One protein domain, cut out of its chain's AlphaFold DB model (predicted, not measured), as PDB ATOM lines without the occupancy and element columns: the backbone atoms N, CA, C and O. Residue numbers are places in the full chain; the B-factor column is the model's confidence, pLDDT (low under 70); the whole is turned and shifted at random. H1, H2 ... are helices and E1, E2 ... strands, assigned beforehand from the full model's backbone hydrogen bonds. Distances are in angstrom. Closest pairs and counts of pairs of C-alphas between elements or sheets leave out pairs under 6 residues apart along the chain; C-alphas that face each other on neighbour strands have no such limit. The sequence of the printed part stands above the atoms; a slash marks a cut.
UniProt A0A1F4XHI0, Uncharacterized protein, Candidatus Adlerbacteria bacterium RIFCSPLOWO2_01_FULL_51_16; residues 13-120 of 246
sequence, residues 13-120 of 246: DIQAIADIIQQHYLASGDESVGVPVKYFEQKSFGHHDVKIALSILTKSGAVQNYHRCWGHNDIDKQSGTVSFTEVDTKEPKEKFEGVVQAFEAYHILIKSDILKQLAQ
ATOM      1  N   ASP A  13      25.910  69.055 -12.899       86.12
ATOM      2  CA  ASP A  13      26.899  70.029 -12.439       86.12
ATOM      3  C   ASP A  13      26.276  71.009 -11.438       86.12
ATOM      4  O   ASP A  13      26.841  71.255 -10.371       86.12
ATOM      5  N   ILE A  14      25.058  71.489 -11.719       87.50
ATOM      6  CA  ILE A  14      24.280  72.319 -10.784       87.50
ATOM      7  C   ILE A  14      24.022  71.557  -9.484       87.50
ATOM      8  O   ILE A  14      24.195  72.124  -8.407       87.50
ATOM      9  N   GLN A  15      23.654  70.277  -9.582       86.06
ATOM     10  CA  GLN A  15      23.452  69.403  -8.430       86.06
ATOM     11  C   GLN A  15      24.719  69.296  -7.580       86.06
ATOM     12  O   GLN A  15      24.685  69.537  -6.378       86.06
ATOM     13  N   ALA A  16      25.852  68.977  -8.203       86.19
ATOM     14  CA  ALA A  16      27.115  68.825  -7.497       86.19
ATOM     15  C   ALA A  16      27.561  70.137  -6.831       86.19
ATOM     16  O   ALA A  16      28.092  70.116  -5.722       86.19
ATOM     17  N   ILE A  17      27.323  71.280  -7.477       90.12
ATOM     18  CA  ILE A  17      27.598  72.605  -6.910       90.12
ATOM     19  C   ILE A  17      26.658  72.903  -5.735       90.12
ATOM     20  O   ILE A  17      27.126  73.351  -4.689       90.12
ATOM     21  N   ALA A  18      25.363  72.602  -5.858       90.25
ATOM     22  CA  ALA A  18      24.401  72.730  -4.764       90.25
ATOM     23  C   ALA A  18      24.791  71.855  -3.561       90.25
ATOM     24  O   ALA A  18      24.723  72.322  -2.425       90.25
ATOM     25  N   ASP A  19      25.279  70.637  -3.801       88.00
ATOM     26  CA  ASP A  19      25.760  69.733  -2.755       88.00
ATOM     27  C   ASP A  19      26.976  70.316  -2.014       88.00
ATOM     28  O   ASP A  19      27.043  70.237  -0.786       88.00
ATOM     29  N   ILE A  20      27.924  70.940  -2.728       89.94
ATOM     30  CA  ILE A  20      29.077  71.618  -2.108       89.94
ATOM     31  C   ILE A  20      28.601  72.763  -1.202       89.94
ATOM     32  O   ILE A  20      29.065  72.881  -0.065       89.94
ATOM     33  N   ILE A  21      27.664  73.590  -1.675       91.88
ATOM     34  CA  ILE A  21      27.112  74.716  -0.902       91.88
ATOM     35  C   ILE A  21      26.370  74.194   0.335       91.88
ATOM     36  O   ILE A  21      26.595  74.669   1.447       91.88
ATOM     37  N   GLN A  22      25.547  73.156   0.166       87.75
ATOM     38  CA  GLN A  22      24.798  72.521   1.248       87.75
ATOM     39  C   GLN A  22      25.727  71.964   2.336       87.75
ATOM     40  O   GLN A  22      25.404  72.052   3.519       87.75
ATOM     41  N   GLN A  23      26.886  71.412   1.970       83.88
ATOM     42  CA  GLN A  23      27.875  70.937   2.943       83.88
ATOM     43  C   GLN A  23      28.441  72.071   3.804       83.88
ATOM     44  O   GLN A  23      28.608  71.883   5.008       83.88
ATOM     45  N   HIS A  24      28.691  73.242   3.215       86.50
ATOM     46  CA  HIS A  24      29.192  74.412   3.946       86.50
ATOM     47  C   HIS A  24      28.108  75.034   4.833       86.50
ATOM     48  O   HIS A  24      28.391  75.425   5.964       86.50
ATOM     49  N   TYR A  25      26.852  75.026   4.384       86.00
ATOM     50  CA  TYR A  25      25.711  75.378   5.230       86.00
ATOM     51  C   TYR A  25      25.569  74.441   6.431       86.00
ATOM     52  O   TYR A  25      25.405  74.896   7.554       86.00
ATOM     53  N   LEU A  26      25.677  73.124   6.236       80.38
ATOM     54  CA  LEU A  26      25.566  72.172   7.347       80.38
ATOM     55  C   LEU A  26      26.701  72.316   8.372       80.38
ATOM     56  O   LEU A  26      26.503  71.968   9.532       80.38
ATOM     57  N   ALA A  27      27.875  72.793   7.952       73.75
ATOM     58  CA  ALA A  27      29.017  73.020   8.835       73.75
ATOM     59  C   ALA A  27      28.944  74.353   9.602       73.75
ATOM     60  O   ALA A  27      29.463  74.437  10.714       73.75
ATOM     61  N   SER A  28      28.324  75.377   9.014       80.38
ATOM     62  CA  SER A  28      28.169  76.704   9.627       80.38
ATOM     63  C   SER A  28      26.871  76.861  10.413       80.38
ATOM     64  O   SER A  28      26.817  77.614  11.377       80.38
ATOM     65  N   GLY A  29      25.804  76.174  10.009       78.06
ATOM     66  CA  GLY A  29      24.459  76.423  10.523       78.06
ATOM     67  C   GLY A  29      23.898  77.805  10.156       78.06
ATOM     68  O   GLY A  29      22.818  78.143  10.636       78.06
ATOM     69  N   ASP A  30      24.593  78.571   9.309       83.44
ATOM     70  CA  ASP A  30      24.239  79.930   8.899       83.44
ATOM     71  C   ASP A  30      23.856  79.948   7.414       83.44
ATOM     72  O   ASP A  30      24.461  79.273   6.584       83.44
ATOM     73  N   GLU A  31      22.829  80.720   7.066       88.25
ATOM     74  CA  GLU A  31      22.413  80.933   5.680       88.25
ATOM     75  C   GLU A  31      23.401  81.805   4.889       88.25
ATOM     76  O   GLU A  31      23.341  81.836   3.658       88.25
ATOM     77  N   SER A  32      24.337  82.468   5.568       91.25
ATOM     78  CA  SER A  32      25.518  83.098   4.981       91.25
ATOM     79  C   SER A  32      26.701  82.125   5.008       91.25
ATOM     80  O   SER A  32      27.238  81.792   6.064       91.25
ATOM     81  N   VAL A  33      27.116  81.645   3.831       91.44
ATOM     82  CA  VAL A  33      28.206  80.666   3.710       91.44
ATOM     83  C   VAL A  33      29.318  81.162   2.799       91.44
ATOM     84  O   VAL A  33      29.079  81.628   1.686       91.44
ATOM     85  N   GLY A  34      30.561  81.002   3.248       92.06
ATOM     86  CA  GLY A  34      31.736  81.103   2.391       92.06
ATOM     87  C   GLY A  34      32.130  79.736   1.862       92.06
ATOM     88  O   GLY A  34      32.445  78.834   2.638       92.06
ATOM     89  N   VAL A  35      32.135  79.579   0.542       93.12
ATOM     90  CA  VAL A  35      32.598  78.355  -0.116       93.12
ATOM     91  C   VAL A  35      33.923  78.639  -0.822       93.12
ATOM     92  O   VAL A  35      33.927  79.352  -1.831       93.12
ATOM     93  N   PRO A  36      35.053  78.096  -0.334       92.50
ATOM     94  CA  PRO A  36      36.352  78.321  -0.951       92.50
ATOM     95  C   PRO A  36      36.379  77.770  -2.379       92.50
ATOM     96  O   PRO A  36      35.932  76.649  -2.638       92.50
ATOM     97  N   VAL A  37      36.956  78.528  -3.310       88.44
ATOM     98  CA  VAL A  37      36.945  78.211  -4.751       88.44
ATOM     99  C   VAL A  37      37.520  76.830  -5.045       88.44
ATOM    100  O   VAL A  37      36.965  76.074  -5.842       88.44
ATOM    101  N   LYS A  38      38.563  76.442  -4.311       85.94
ATOM    102  CA  LYS A  38      39.208  75.132  -4.438       85.94
ATOM    103  C   LYS A  38      38.267  73.936  -4.251       85.94
ATOM    104  O   LYS A  38      38.572  72.860  -4.757       85.94
ATOM    105  N   TYR A  39      37.142  74.071  -3.539       85.50
ATOM    106  CA  TYR A  39      36.168  72.973  -3.412       85.50
ATOM    107  C   TYR A  39      35.464  72.686  -4.736       85.50
ATOM    108  O   TYR A  39      35.221  71.523  -5.062       85.50
ATOM    109  N   PHE A  40      35.193  73.731  -5.516       87.88
ATOM    110  CA  PHE A  40      34.664  73.594  -6.866       87.88
ATOM    111  C   PHE A  40      35.733  73.020  -7.808       87.88
ATOM    112  O   PHE A  40      35.476  72.039  -8.505       87.88
ATOM    113  N   GLU A  41      36.969  73.521  -7.736       81.56
ATOM    114  CA  GLU A  41      38.082  73.046  -8.574       81.56
ATOM    115  C   GLU A  41      38.421  71.566  -8.341       81.56
ATOM    116  O   GLU A  41      38.712  70.829  -9.280       81.56
ATOM    117  N   GLN A  42      38.333  71.082  -7.095       80.88
ATOM    118  CA  GLN A  42      38.523  69.663  -6.763       80.88
ATOM    119  C   GLN A  42      37.498  68.739  -7.432       80.88
ATOM    120  O   GLN A  42      37.732  67.531  -7.532       80.88
ATOM    121  N   LYS A  43      36.359  69.292  -7.854       82.50
ATOM    122  CA  LYS A  43      35.315  68.616  -8.625       82.50
ATOM    123  C   LYS A  43      35.383  68.952 -10.116       82.50
ATOM    124  O   LYS A  43      34.466  68.601 -10.846       82.50
ATOM    125  N   SER A  44      36.482  69.566 -10.554       85.06
ATOM    126  CA  SER A  44      36.720  70.006 -11.928       85.06
ATOM    127  C   SER A  44      35.777  71.115 -12.406       85.06
ATOM    128  O   SER A  44      35.606  71.272 -13.610       85.06
ATOM    129  N   PHE A  45      35.192  71.896 -11.491       85.75
ATOM    130  CA  PHE A  45      34.410  73.081 -11.843       85.75
ATOM    131  C   PHE A  45      35.295  74.323 -11.848       85.75
ATOM    132  O   PHE A  45      35.917  74.655 -10.837       85.75
ATOM    133  N   GLY A  46      35.328  75.026 -12.977       85.44
ATOM    134  CA  GLY A  46      35.945  76.340 -13.073       85.44
ATOM    135  C   GLY A  46      34.994  77.452 -12.623       85.44
ATOM    136  O   GLY A  46      33.790  77.259 -12.454       85.44
ATOM    137  N   HIS A  47      35.516  78.674 -12.505       87.56
ATOM    138  CA  HIS A  47      34.715  79.857 -12.150       87.56
ATOM    139  C   HIS A  47      33.493  80.078 -13.042       87.56
ATOM    140  O   HIS A  47      32.466  80.580 -12.581       87.56
ATOM    141  N   HIS A  48      33.616  79.754 -14.330       85.94
ATOM    142  CA  HIS A  48      32.527  79.909 -15.283       85.94
ATOM    143  C   HIS A  48      31.353  78.984 -14.938       85.94
ATOM    144  O   HIS A  48      30.220  79.457 -14.839       85.94
ATOM    145  N   ASP A  49      31.644  77.714 -14.655       87.25
ATOM    146  CA  ASP A  49      30.652  76.693 -14.304       87.25
ATOM    147  C   ASP A  49      29.945  77.055 -12.997       87.25
ATOM    148  O   ASP A  49      28.715  77.066 -12.921       87.25
ATOM    149  N   VAL A  50      30.725  77.472 -11.992       90.25
ATOM    150  CA  VAL A  50      30.203  77.912 -10.690       90.25
ATOM    151  C   VAL A  50      29.280  79.114 -10.847       90.25
ATOM    152  O   VAL A  50      28.176  79.124 -10.307       90.25
ATOM    153  N   LYS A  51      29.676  80.120 -11.633       90.25
ATOM    154  CA  LYS A  51      28.849  81.311 -11.865       90.25
ATOM    155  C   LYS A  51      27.544  80.974 -12.592       90.25
ATOM    156  O   LYS A  51      26.500  81.542 -12.259       90.25
ATOM    157  N   ILE A  52      27.583  80.067 -13.571       87.56
ATOM    158  CA  ILE A  52      26.377  79.591 -14.265       87.56
ATOM    159  C   ILE A  52      25.444  78.900 -13.271       87.56
ATOM    160  O   ILE A  52      24.269  79.264 -13.192       87.56
ATOM    161  N   ALA A  53      25.961  77.956 -12.485       90.12
ATOM    162  CA  ALA A  53      25.163  77.215 -11.519       90.12
ATOM    163  C   ALA A  53      24.560  78.132 -10.448       90.12
ATOM    164  O   ALA A  53      23.355  78.079 -10.219       90.12
ATOM    165  N   LEU A  54      25.351  79.037  -9.863       91.69
ATOM    166  CA  LEU A  54      24.857  80.015  -8.890       91.69
ATOM    167  C   LEU A  54      23.774  80.913  -9.491       91.69
ATOM    168  O   LEU A  54      22.752  81.136  -8.855       91.69
ATOM    169  N   SER A  55      23.921  81.346 -10.746       88.06
ATOM    170  CA  SER A  55      22.878  82.124 -11.433       88.06
ATOM    171  C   SER A  55      21.575  81.339 -11.608       88.06
ATOM    172  O   SER A  55      20.488  81.914 -11.527       88.06
ATOM    173  N   ILE A  56      21.659  80.031 -11.858       89.25
ATOM    174  CA  ILE A  56      20.484  79.156 -11.965       89.25
ATOM    175  C   ILE A  56      19.848  78.939 -10.588       89.25
ATOM    176  O   ILE A  56      18.631  79.063 -10.457       89.25
ATOM    177  N   LEU A  57      20.657  78.705  -9.553       88.88
ATOM    178  CA  LEU A  57      20.199  78.589  -8.167       88.88
ATOM    179  C   LEU A  57      19.586  79.897  -7.641       88.88
ATOM    180  O   LEU A  57      18.674  79.865  -6.815       88.88
ATOM    181  N   THR A  58      20.022  81.054  -8.146       91.44
ATOM    182  CA  THR A  58      19.370  82.335  -7.854       91.44
ATOM    183  C   THR A  58      17.997  82.429  -8.497       91.44
ATOM    184  O   THR A  58      17.032  82.818  -7.842       91.44
ATOM    185  N   LYS A  59      17.862  82.001  -9.757       87.56
ATOM    186  CA  LYS A  59      16.562  81.964 -10.445       87.56
ATOM    187  C   LYS A  59      15.576  80.990  -9.796       87.56
ATOM    188  O   LYS A  59      14.379  81.252  -9.833       87.56
ATOM    189  N   SER A  60      16.057  79.898  -9.199       86.25
ATOM    190  CA  SER A  60      15.212  78.962  -8.443       86.25
ATOM    191  C   SER A  60      14.872  79.446  -7.028       86.25
ATOM    192  O   SER A  60      14.046  78.831  -6.356       86.25
ATOM    193  N   GLY A  61      15.492  80.535  -6.561       87.81
ATOM    194  CA  GLY A  61      15.308  81.082  -5.217       87.81
ATOM    195  C   GLY A  61      16.101  80.367  -4.119       87.81
ATOM    196  O   GLY A  61      15.964  80.741  -2.956       87.81
ATOM    197  N   ALA A  62      16.928  79.372  -4.461       89.44
ATOM    198  CA  ALA A  62      17.785  78.659  -3.511       89.44
ATOM    199  C   ALA A  62      18.975  79.506  -3.034       89.44
ATOM    200  O   ALA A  62      19.417  79.367  -1.896       89.44
ATOM    201  N   VAL A  63      19.469  80.395  -3.897       93.94
ATOM    202  CA  VAL A  63      20.513  81.380  -3.589       93.94
ATOM    203  C   VAL A  63      19.902  82.774  -3.688       93.94
ATOM    204  O   VAL A  63      19.379  83.153  -4.728       93.94
ATOM    205  N   GLN A  64      19.961  83.561  -2.623       92.56
ATOM    206  CA  GLN A  64      19.465  84.939  -2.635       92.56
ATOM    207  C   GLN A  64      20.476  85.891  -3.264       92.56
ATOM    208  O   GLN A  64      20.106  86.759  -4.051       92.56
ATOM    209  N   ASN A  65      21.750  85.724  -2.916       94.44
ATOM    210  CA  ASN A  65      22.837  86.541  -3.426       94.44
ATOM    211  C   ASN A  65      24.139  85.739  -3.421       94.44
ATOM    212  O   ASN A  65      24.297  84.813  -2.625       94.44
ATOM    213  N   TYR A  66      25.063  86.100  -4.302       95.81
ATOM    214  CA  TYR A  66      26.417  85.583  -4.252       95.81
ATOM    215  C   TYR A  66      27.408  86.577  -4.846       95.81
ATOM    216  O   TYR A  66      27.124  87.252  -5.840       95.81
ATOM    217  N   HIS A  67      28.615  86.603  -4.298       94.62
ATOM    218  CA  HIS A  67      29.741  87.306  -4.898       94.62
ATOM    219  C   HIS A  67      31.057  86.606  -4.578       94.62
ATOM    220  O   HIS A  67      31.163  85.782  -3.672       94.62
ATOM    221  N   ARG A  68      32.062  86.907  -5.393       94.25
ATOM    222  CA  ARG A  68      33.425  86.413  -5.210       94.25
ATOM    223  C   ARG A  68      34.152  87.349  -4.254       94.25
ATOM    224  O   ARG A  68      34.073  88.565  -4.425       94.25
ATOM    225  N   CYS A  69      34.859  86.784  -3.290       93.00
ATOM    226  CA  CYS A  69      35.618  87.531  -2.300       93.00
ATOM    227  C   CYS A  69      36.839  86.735  -1.830       93.00
ATOM    228  O   CYS A  69      37.060  85.587  -2.219       93.00
ATOM    229  N   TRP A  70      37.634  87.378  -0.993       90.88
ATOM    230  CA  TRP A  70      38.691  86.797  -0.192       90.88
ATOM    231  C   TRP A  70      38.259  86.835   1.264       90.88
ATOM    232  O   TRP A  70      37.773  87.857   1.750       90.88
ATOM    233  N   GLY A  71      38.443  85.728   1.966       89.31
ATOM    234  CA  GLY A  71      38.073  85.626   3.369       89.31
ATOM    235  C   GLY A  71      38.745  84.457   4.059       89.31
ATOM    236  O   GLY A  71      39.585  83.773   3.472       89.31
ATOM    237  N   HIS A  72      38.382  84.228   5.310       83.94
ATOM    238  CA  HIS A  72      38.842  83.079   6.080       83.94
ATOM    239  C   HIS A  72      37.687  82.442   6.842       83.94
ATOM    240  O   HIS A  72      36.648  83.054   7.075       83.94
ATOM    241  N   ASN A  73      37.883  81.183   7.217       81.88
ATOM    242  CA  ASN A  73      36.976  80.487   8.112       81.88
ATOM    243  C   ASN A  73      37.459  80.678   9.547       81.88
ATOM    244  O   ASN A  73      38.602  80.343   9.863       81.88
ATOM    245  N   ASP A  74      36.569  81.160  10.400       80.62
ATOM    246  CA  ASP A  74      36.745  81.198  11.842       80.62
ATOM    247  C   ASP A  74      36.006  80.017  12.465       80.62
ATOM    248  O   ASP A  74      34.923  79.630  12.027       80.62
ATOM    249  N   ILE A  75      36.619  79.406  13.475       75.50
ATOM    250  CA  ILE A  75      36.016  78.299  14.213       75.50
ATOM    251  C   ILE A  75      35.716  78.810  15.613       75.50
ATOM    252  O   ILE A  75      36.632  79.154  16.367       75.50
ATOM    253  N   ASP A  76      34.437  78.830  15.970       74.88
ATOM    254  CA  ASP A  76      34.035  79.061  17.347       74.88
ATOM    255  C   ASP A  76      34.494  77.868  18.198       74.88
ATOM    256  O   ASP A  76      34.082  76.724  18.000       74.88
ATOM    257  N   LYS A  77      35.371  78.140  19.168       70.56
ATOM    258  CA  LYS A  77      35.972  77.120  20.033       70.56
ATOM    259  C   LYS A  77      34.966  76.425  20.953       70.56
ATOM    260  O   LYS A  77      35.254  75.329  21.424       70.56
ATOM    261  N   GLN A  78      33.830  77.053  21.250       70.00
ATOM    262  CA  GLN A  78      32.820  76.505  22.156       70.00
ATOM    263  C   GLN A  78      31.807  75.637  21.412       70.00
ATOM    264  O   GLN A  78      31.458  74.558  21.886       70.00
ATOM    265  N   SER A  79      31.342  76.100  20.252       71.62
ATOM    266  CA  SER A  79      30.319  75.402  19.463       71.62
ATOM    267  C   SER A  79      30.906  74.463  18.403       71.62
ATOM    268  O   SER A  79      30.226  73.542  17.952       71.62
ATOM    269  N   GLY A  80      32.169  74.660  18.010       70.62
ATOM    270  CA  GLY A  80      32.792  73.970  16.877       70.62
ATOM    271  C   GLY A  80      32.252  74.426  15.519       70.62
ATOM    272  O   GLY A  80      32.591  73.827  14.494       70.62
ATOM    273  N   THR A  81      31.410  75.460  15.509       73.81
ATOM    274  CA  THR A  81      30.783  76.009  14.313       73.81
ATOM    275  C   THR A  81      31.798  76.786  13.487       73.81
ATOM    276  O   THR A  81      32.641  77.504  14.027       73.81
ATOM    277  N   VAL A  82      31.713  76.633  12.164       73.50
ATOM    278  CA  VAL A  82      32.564  77.350  11.213       73.50
ATOM    279  C   VAL A  82      31.810  78.561  10.674       73.50
ATOM    280  O   VAL A  82      30.805  78.387   9.994       73.50
ATOM    281  N   SER A  83      32.298  79.771  10.924       81.12
ATOM    282  CA  SER A  83      31.790  80.998  10.300       81.12
ATOM    283  C   SER A  83      32.765  81.491   9.238       81.12
ATOM    284  O   SER A  83      33.978  81.383   9.404       81.12
ATOM    285  N   PHE A  84      32.251  82.042   8.145       85.94
ATOM    286  CA  PHE A  84      33.086  82.679   7.132       85.94
ATOM    287  C   PHE A  84      33.145  84.184   7.371       85.94
ATOM    288  O   PHE A  84      32.107  84.838   7.455       85.94
ATOM    289  N   THR A  85      34.357  84.727   7.418       87.25
ATOM    290  CA  THR A  85      34.603  86.162   7.522       87.25
ATOM    291  C   THR A  85      35.172  86.664   6.203       87.25
ATOM    292  O   THR A  85      36.267  86.277   5.782       87.25
ATOM    293  N   GLU A  86      34.414  87.531   5.538       89.44
ATOM    294  CA  GLU A  86      34.863  88.237   4.341       89.44
ATOM    295  C   GLU A  86      35.866  89.334   4.718       89.44
ATOM    296  O   GLU A  86      35.612  90.145   5.606       89.44
ATOM    297  N   VAL A  87      37.007  89.354   4.028       87.62
ATOM    298  CA  VAL A  87      38.098  90.313   4.252       87.62
ATOM    299  C   VAL A  87      38.066  91.412   3.196       87.62
ATOM    300  O   VAL A  87      38.086  92.594   3.529       87.62
ATOM    301  N   ASP A  88      38.031  91.032   1.918       85.62
ATOM    302  CA  ASP A  88      38.008  91.966   0.793       85.62
ATOM    303  C   ASP A  88      37.408  91.282  -0.447       85.62
ATOM    304  O   ASP A  88      37.407  90.065  -0.592       85.62
ATOM    305  N   THR A  89      36.925  92.073  -1.393       86.06
ATOM    306  CA  THR A  89      36.526  91.626  -2.734       86.06
ATOM    307  C   THR A  89      37.719  91.444  -3.680       86.06
ATOM    308  O   THR A  89      37.589  90.812  -4.732       86.06
ATOM    309  N   LYS A  90      38.887  91.992  -3.327       85.00
ATOM    310  CA  LYS A  90      40.139  91.887  -4.089       85.00
ATOM    311  C   LYS A  90      41.174  91.064  -3.336       85.00
ATOM    312  O   LYS A  90      41.136  90.968  -2.118       85.00
ATOM    313  N   GLU A  91      42.114  90.488  -4.082       82.25
ATOM    314  CA  GLU A  91      43.234  89.766  -3.482       82.25
ATOM    315  C   GLU A  91      44.028  90.707  -2.559       82.25
ATOM    316  O   GLU A  91      44.480  91.767  -3.020       82.25
ATOM    317  N   PRO A  92      44.191  90.361  -1.269       78.94
ATOM    318  CA  PRO A  92      44.944  91.186  -0.339       78.94
ATOM    319  C   PRO A  92      46.405  91.281  -0.780       78.94
ATOM    320  O   PRO A  92      47.064  90.272  -1.023       78.94
ATOM    321  N   LYS A  93      46.936  92.504  -0.868       69.94
ATOM    322  CA  LYS A  93      48.337  92.735  -1.270       69.94
ATOM    323  C   LYS A  93      49.340  92.418  -0.162       69.94
ATOM    324  O   LYS A  93      50.515  92.197  -0.448       69.94
ATOM    325  N   GLU A  94      48.890  92.419   1.085       65.94
ATOM    326  CA  GLU A  94      49.732  92.217   2.257       65.94
ATOM    327  C   GLU A  94      49.438  90.857   2.883       65.94
ATOM    328  O   GLU A  94      48.288  90.453   3.057       65.94
ATOM    329  N   LYS A  95      50.506  90.130   3.222       56.22
ATOM    330  CA  LYS A  95      50.391  88.942   4.064       56.22
ATOM    331  C   LYS A  95      50.060  89.441   5.464       56.22
ATOM    332  O   LYS A  95      50.933  90.001   6.117       56.22
ATOM    333  N   PHE A  96      48.815  89.270   5.894       55.59
ATOM    334  CA  PHE A  96      48.404  89.630   7.246       55.59
ATOM    335  C   PHE A  96      49.299  88.915   8.269       55.59
ATOM    336  O   PHE A  96      49.307  87.683   8.350       55.59
ATOM    337  N   GLU A  97      50.081  89.678   9.033       44.44
ATOM    338  CA  GLU A  97      50.857  89.142  10.150       44.44
ATOM    339  C   GLU A  97      49.888  88.615  11.216       44.44
ATOM    340  O   GLU A  97      49.144  89.369  11.836       44.44
ATOM    341  N   GLY A  98      49.873  87.293  11.409       52.78
ATOM    342  CA  GLY A  98      49.116  86.634  12.478       52.78
ATOM    343  C   GLY A  98      47.680  86.207  12.149       52.78
ATOM    344  O   GLY A  98      47.022  85.667  13.035       52.78
ATOM    345  N   VAL A  99      47.195  86.379  10.913       52.72
ATOM    346  CA  VAL A  99      45.827  85.989  10.507       52.72
ATOM    347  C   VAL A  99      45.851  84.731   9.635       52.72
ATOM    348  O   VAL A  99      46.774  84.513   8.848       52.72
ATOM    349  N   VAL A 100      44.825  83.887   9.793       59.53
ATOM    350  CA  VAL A 100      44.524  82.739   8.924       59.53
ATOM    351  C   VAL A 100      44.622  83.186   7.464       59.53
ATOM    352  O   VAL A 100      44.038  84.198   7.084       59.53
ATOM    353  N   GLN A 101      45.401  82.466   6.652       71.38
ATOM    354  CA  GLN A 101      45.675  82.848   5.268       71.38
ATOM    355  C   GLN A 101      44.355  82.984   4.498       71.38
ATOM    356  O   GLN A 101      43.682  81.982   4.250       71.38
ATOM    357  N   ALA A 102      43.992  84.225   4.152       82.88
ATOM    358  CA  ALA A 102      42.786  84.500   3.390       82.88
ATOM    359  C   ALA A 102      42.834  83.718   2.075       82.88
ATOM    360  O   ALA A 102      43.873  83.639   1.410       82.88
ATOM    361  N   PHE A 103      41.709  83.123   1.715       85.75
ATOM    362  CA  PHE A 103      41.552  82.357   0.496       85.75
ATOM    363  C   PHE A 103      40.411  82.923  -0.325       85.75
ATOM    364  O   PHE A 103      39.489  83.570   0.172       85.75
ATOM    365  N   GLU A 104      40.478  82.625  -1.607       91.31
ATOM    366  CA  GLU A 104      39.439  82.985  -2.537       91.31
ATOM    367  C   GLU A 104      38.189  82.114  -2.339       91.31
ATOM    368  O   GLU A 104      38.271  80.880  -2.275       91.31
ATOM    369  N   ALA A 105      37.023  82.750  -2.258       93.50
ATOM    370  CA  ALA A 105      35.750  82.105  -1.980       93.50
ATOM    371  C   ALA A 105      34.589  82.744  -2.753       93.50
ATOM    372  O   ALA A 105      34.660  83.876  -3.238       93.50
ATOM    373  N   TYR A 106      33.485  82.006  -2.826       95.12
ATOM    374  CA  TYR A 106      32.168  82.576  -3.069       95.12
ATOM    375  C   TYR A 106      31.473  82.767  -1.727       95.12
ATOM    376  O   TYR A 106      31.244  81.793  -1.013       95.12
ATOM    377  N   HIS A 107      31.123  84.008  -1.405       94.69
ATOM    378  CA  HIS A 107      30.204  84.306  -0.317       94.69
ATOM    379  C   HIS A 107      28.787  84.194  -0.879       94.69
ATOM    380  O   HIS A 107      28.446  84.863  -1.856       94.69
ATOM    381  N   ILE A 108      27.996  83.280  -0.325       95.06
ATOM    382  CA  ILE A 108      26.692  82.881  -0.844       95.06
ATOM    383  C   ILE A 108      25.673  83.007   0.282       95.06
ATOM    384  O   ILE A 108      25.824  82.400   1.338       95.06
ATOM    385  N   LEU A 109      24.613  83.762   0.024       93.12
ATOM    386  CA  LEU A 109      23.440  83.828   0.882       93.12
ATOM    387  C   LEU A 109      22.394  82.854   0.341       93.12
ATOM    388  O   LEU A 109      21.959  82.993  -0.808       93.12
ATOM    389  N   ILE A 110      21.995  81.865   1.136       93.12
ATOM    390  CA  ILE A 110      21.107  80.782   0.702       93.12
ATOM    391  C   ILE A 110      19.740  80.834   1.381       93.12
ATOM    392  O   ILE A 110      19.574  81.427   2.435       93.12
ATOM    393  N   LYS A 111      18.757  80.147   0.791       89.69
ATOM    394  CA  LYS A 111      17.535  79.718   1.484       89.69
ATOM    395  C   LYS A 111      17.593  78.218   1.703       89.69
ATOM    396  O   LYS A 111      17.370  77.434   0.772       89.69
ATOM    397  N   SER A 112      17.898  77.822   2.932       80.06
ATOM    398  CA  SER A 112      18.241  76.436   3.270       80.06
ATOM    399  C   SER A 112      17.152  75.409   2.916       80.06
ATOM    400  O   SER A 112      17.469  74.308   2.465       80.06
ATOM    401  N   ASP A 113      15.872  75.760   3.040       83.00
ATOM    402  CA  ASP A 113      14.750  74.851   2.748       83.00
ATOM    403  C   ASP A 113      14.606  74.503   1.262       83.00
ATOM    404  O   ASP A 113      14.188  73.396   0.916       83.00
ATOM    405  N   ILE A 114      14.976  75.434   0.380       82.06
ATOM    406  CA  ILE A 114      14.936  75.246  -1.074       82.06
ATOM    407  C   ILE A 114      16.207  74.520  -1.524       82.06
ATOM    408  O   ILE A 114      16.138  73.583  -2.322       82.06
ATOM    409  N   LEU A 115      17.362  74.892  -0.960       80.44
ATOM    410  CA  LEU A 115      18.636  74.251  -1.275       80.44
ATOM    411  C   LEU A 115      18.617  72.753  -0.935       80.44
ATOM    412  O   LEU A 115      19.046  71.946  -1.754       80.44
ATOM    413  N   LYS A 116      18.022  72.356   0.200       78.62
ATOM    414  CA  LYS A 116      17.860  70.941   0.593       78.62
ATOM    415  C   LYS A 116      17.040  70.116  -0.400       78.62
ATOM    416  O   LYS A 116      17.293  68.922  -0.533       78.62
ATOM    417  N   GLN A 117      16.044  70.712  -1.056       76.56
ATOM    418  CA  GLN A 117      15.204  70.015  -2.038       76.56
ATOM    419  C   GLN A 117      15.956  69.779  -3.344       76.56
ATOM    420  O   GLN A 117      15.795  68.730  -3.961       76.56
ATOM    421  N   LEU A 118      16.798  70.740  -3.729       68.38
ATOM    422  CA  LEU A 118      17.669  70.618  -4.888       68.38
ATOM    423  C   LEU A 118      18.842  69.686  -4.595       68.38
ATOM    424  O   LEU A 118      19.163  68.887  -5.447       68.38
ATOM    425  N   ALA A 119      19.418  69.694  -3.391       62.62
ATOM    426  CA  ALA A 119      20.528  68.826  -2.974       62.62
ATOM    427  C   ALA A 119      20.157  67.326  -2.838       62.62
ATOM    428  O   ALA A 119      21.006  66.483  -2.552       62.62
ATOM    429  N   GLN A 120      18.880  66.958  -2.997       58.94
ATOM    430  CA  GLN A 120      18.451  65.561  -2.936       58.94
ATOM    431  C   GLN A 120      18.445  64.932  -4.333       58.94
ATOM    432  O   GLN A 120      17.845  65.492  -5.249       58.94
TER     433      GLN A 120
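What this domain is: This is residues 13 to 120 of the 246 residues of an uncharacterized protein of Candidatus Adlerbacteria bacterium RIFCSPLOWO2_01_FULL_51_16 (UniProt A0A1F4XHI0). Picture a strongly twisted, curled sheet with H1 and H3 over one face, the other face bare of helices, and H4 packed on H1. E2 bends by 102 degrees at residue 69 and makes a hairpin with E3, while residues 93 to 98 stick out. The printed part has 108 residues, in order H1 E1 H2 H3 E2 E3 E4 H4; the antiparallel sheet runs E1 E4 E2 E3. The mixed class is compact, with a radius of gyration of the C-alphas of 13.7 A and spans of 41 by 34 by 23 A.

How they stand to each other: Begin at H1, residues 13 to 28, the hub. Its height over the sheet is 9.2 A, over E1, residues 32 to 36, and E4, residues 103 to 110; E1 and E4 pair through N 35 and O 106, 2.8 A. H2, residues 37 to 41, stands only just at the sheet's level, 3.8 A. H3, residues 47 to 59, lies on the same face as H1, over E2, residues 63 to 75. Residues 13 to 18 of H1 touch H3 about perpendicular, at 79 degrees; the closest C-alphas are Ile 14 and Ala 53, 5.0 A. E1, H2, H3 and E2 form a split strand-helix-strand unit, two strands of one sheet with helices between them along the chain and E4 between them in the sheet; its crossover is right-handed. See N 69 and O 105, 2.9 A, between E2 and E4. In the hairpin of E2 and E3, residues 82 to 88, find N 74 and O 83, 2.8 A. H4, residues 112 to 118, touches H1 at a shallow tilt of 30 degrees, opposite ways; the closest C-alphas are Gln 22 and Leu 115, 6.9 A. Every O i to N i+4 pair is within hydrogen-bond range in H1, H2 and H3, and 2 of 3 in H4.

Where its parts are: Find C-alpha 13 at (26.899, 70.029, -12.439); H1 runs 23.1 A from there. E2 covers 23.8 A, E4 20.5 A, E3 18.8 A and H3 18.4 A. H4 ends at C-alpha 118, (17.669, 70.618, -4.888).

The domain as a whole: The C-alphas farthest apart, Glu 97 and Gln 117, are 42.3 A apart. The printed part has no cut, and the link from E3 to E4 is long, 14 residues. Look for pLDDT under 70 at residues 93 to 100 and 118 to 120.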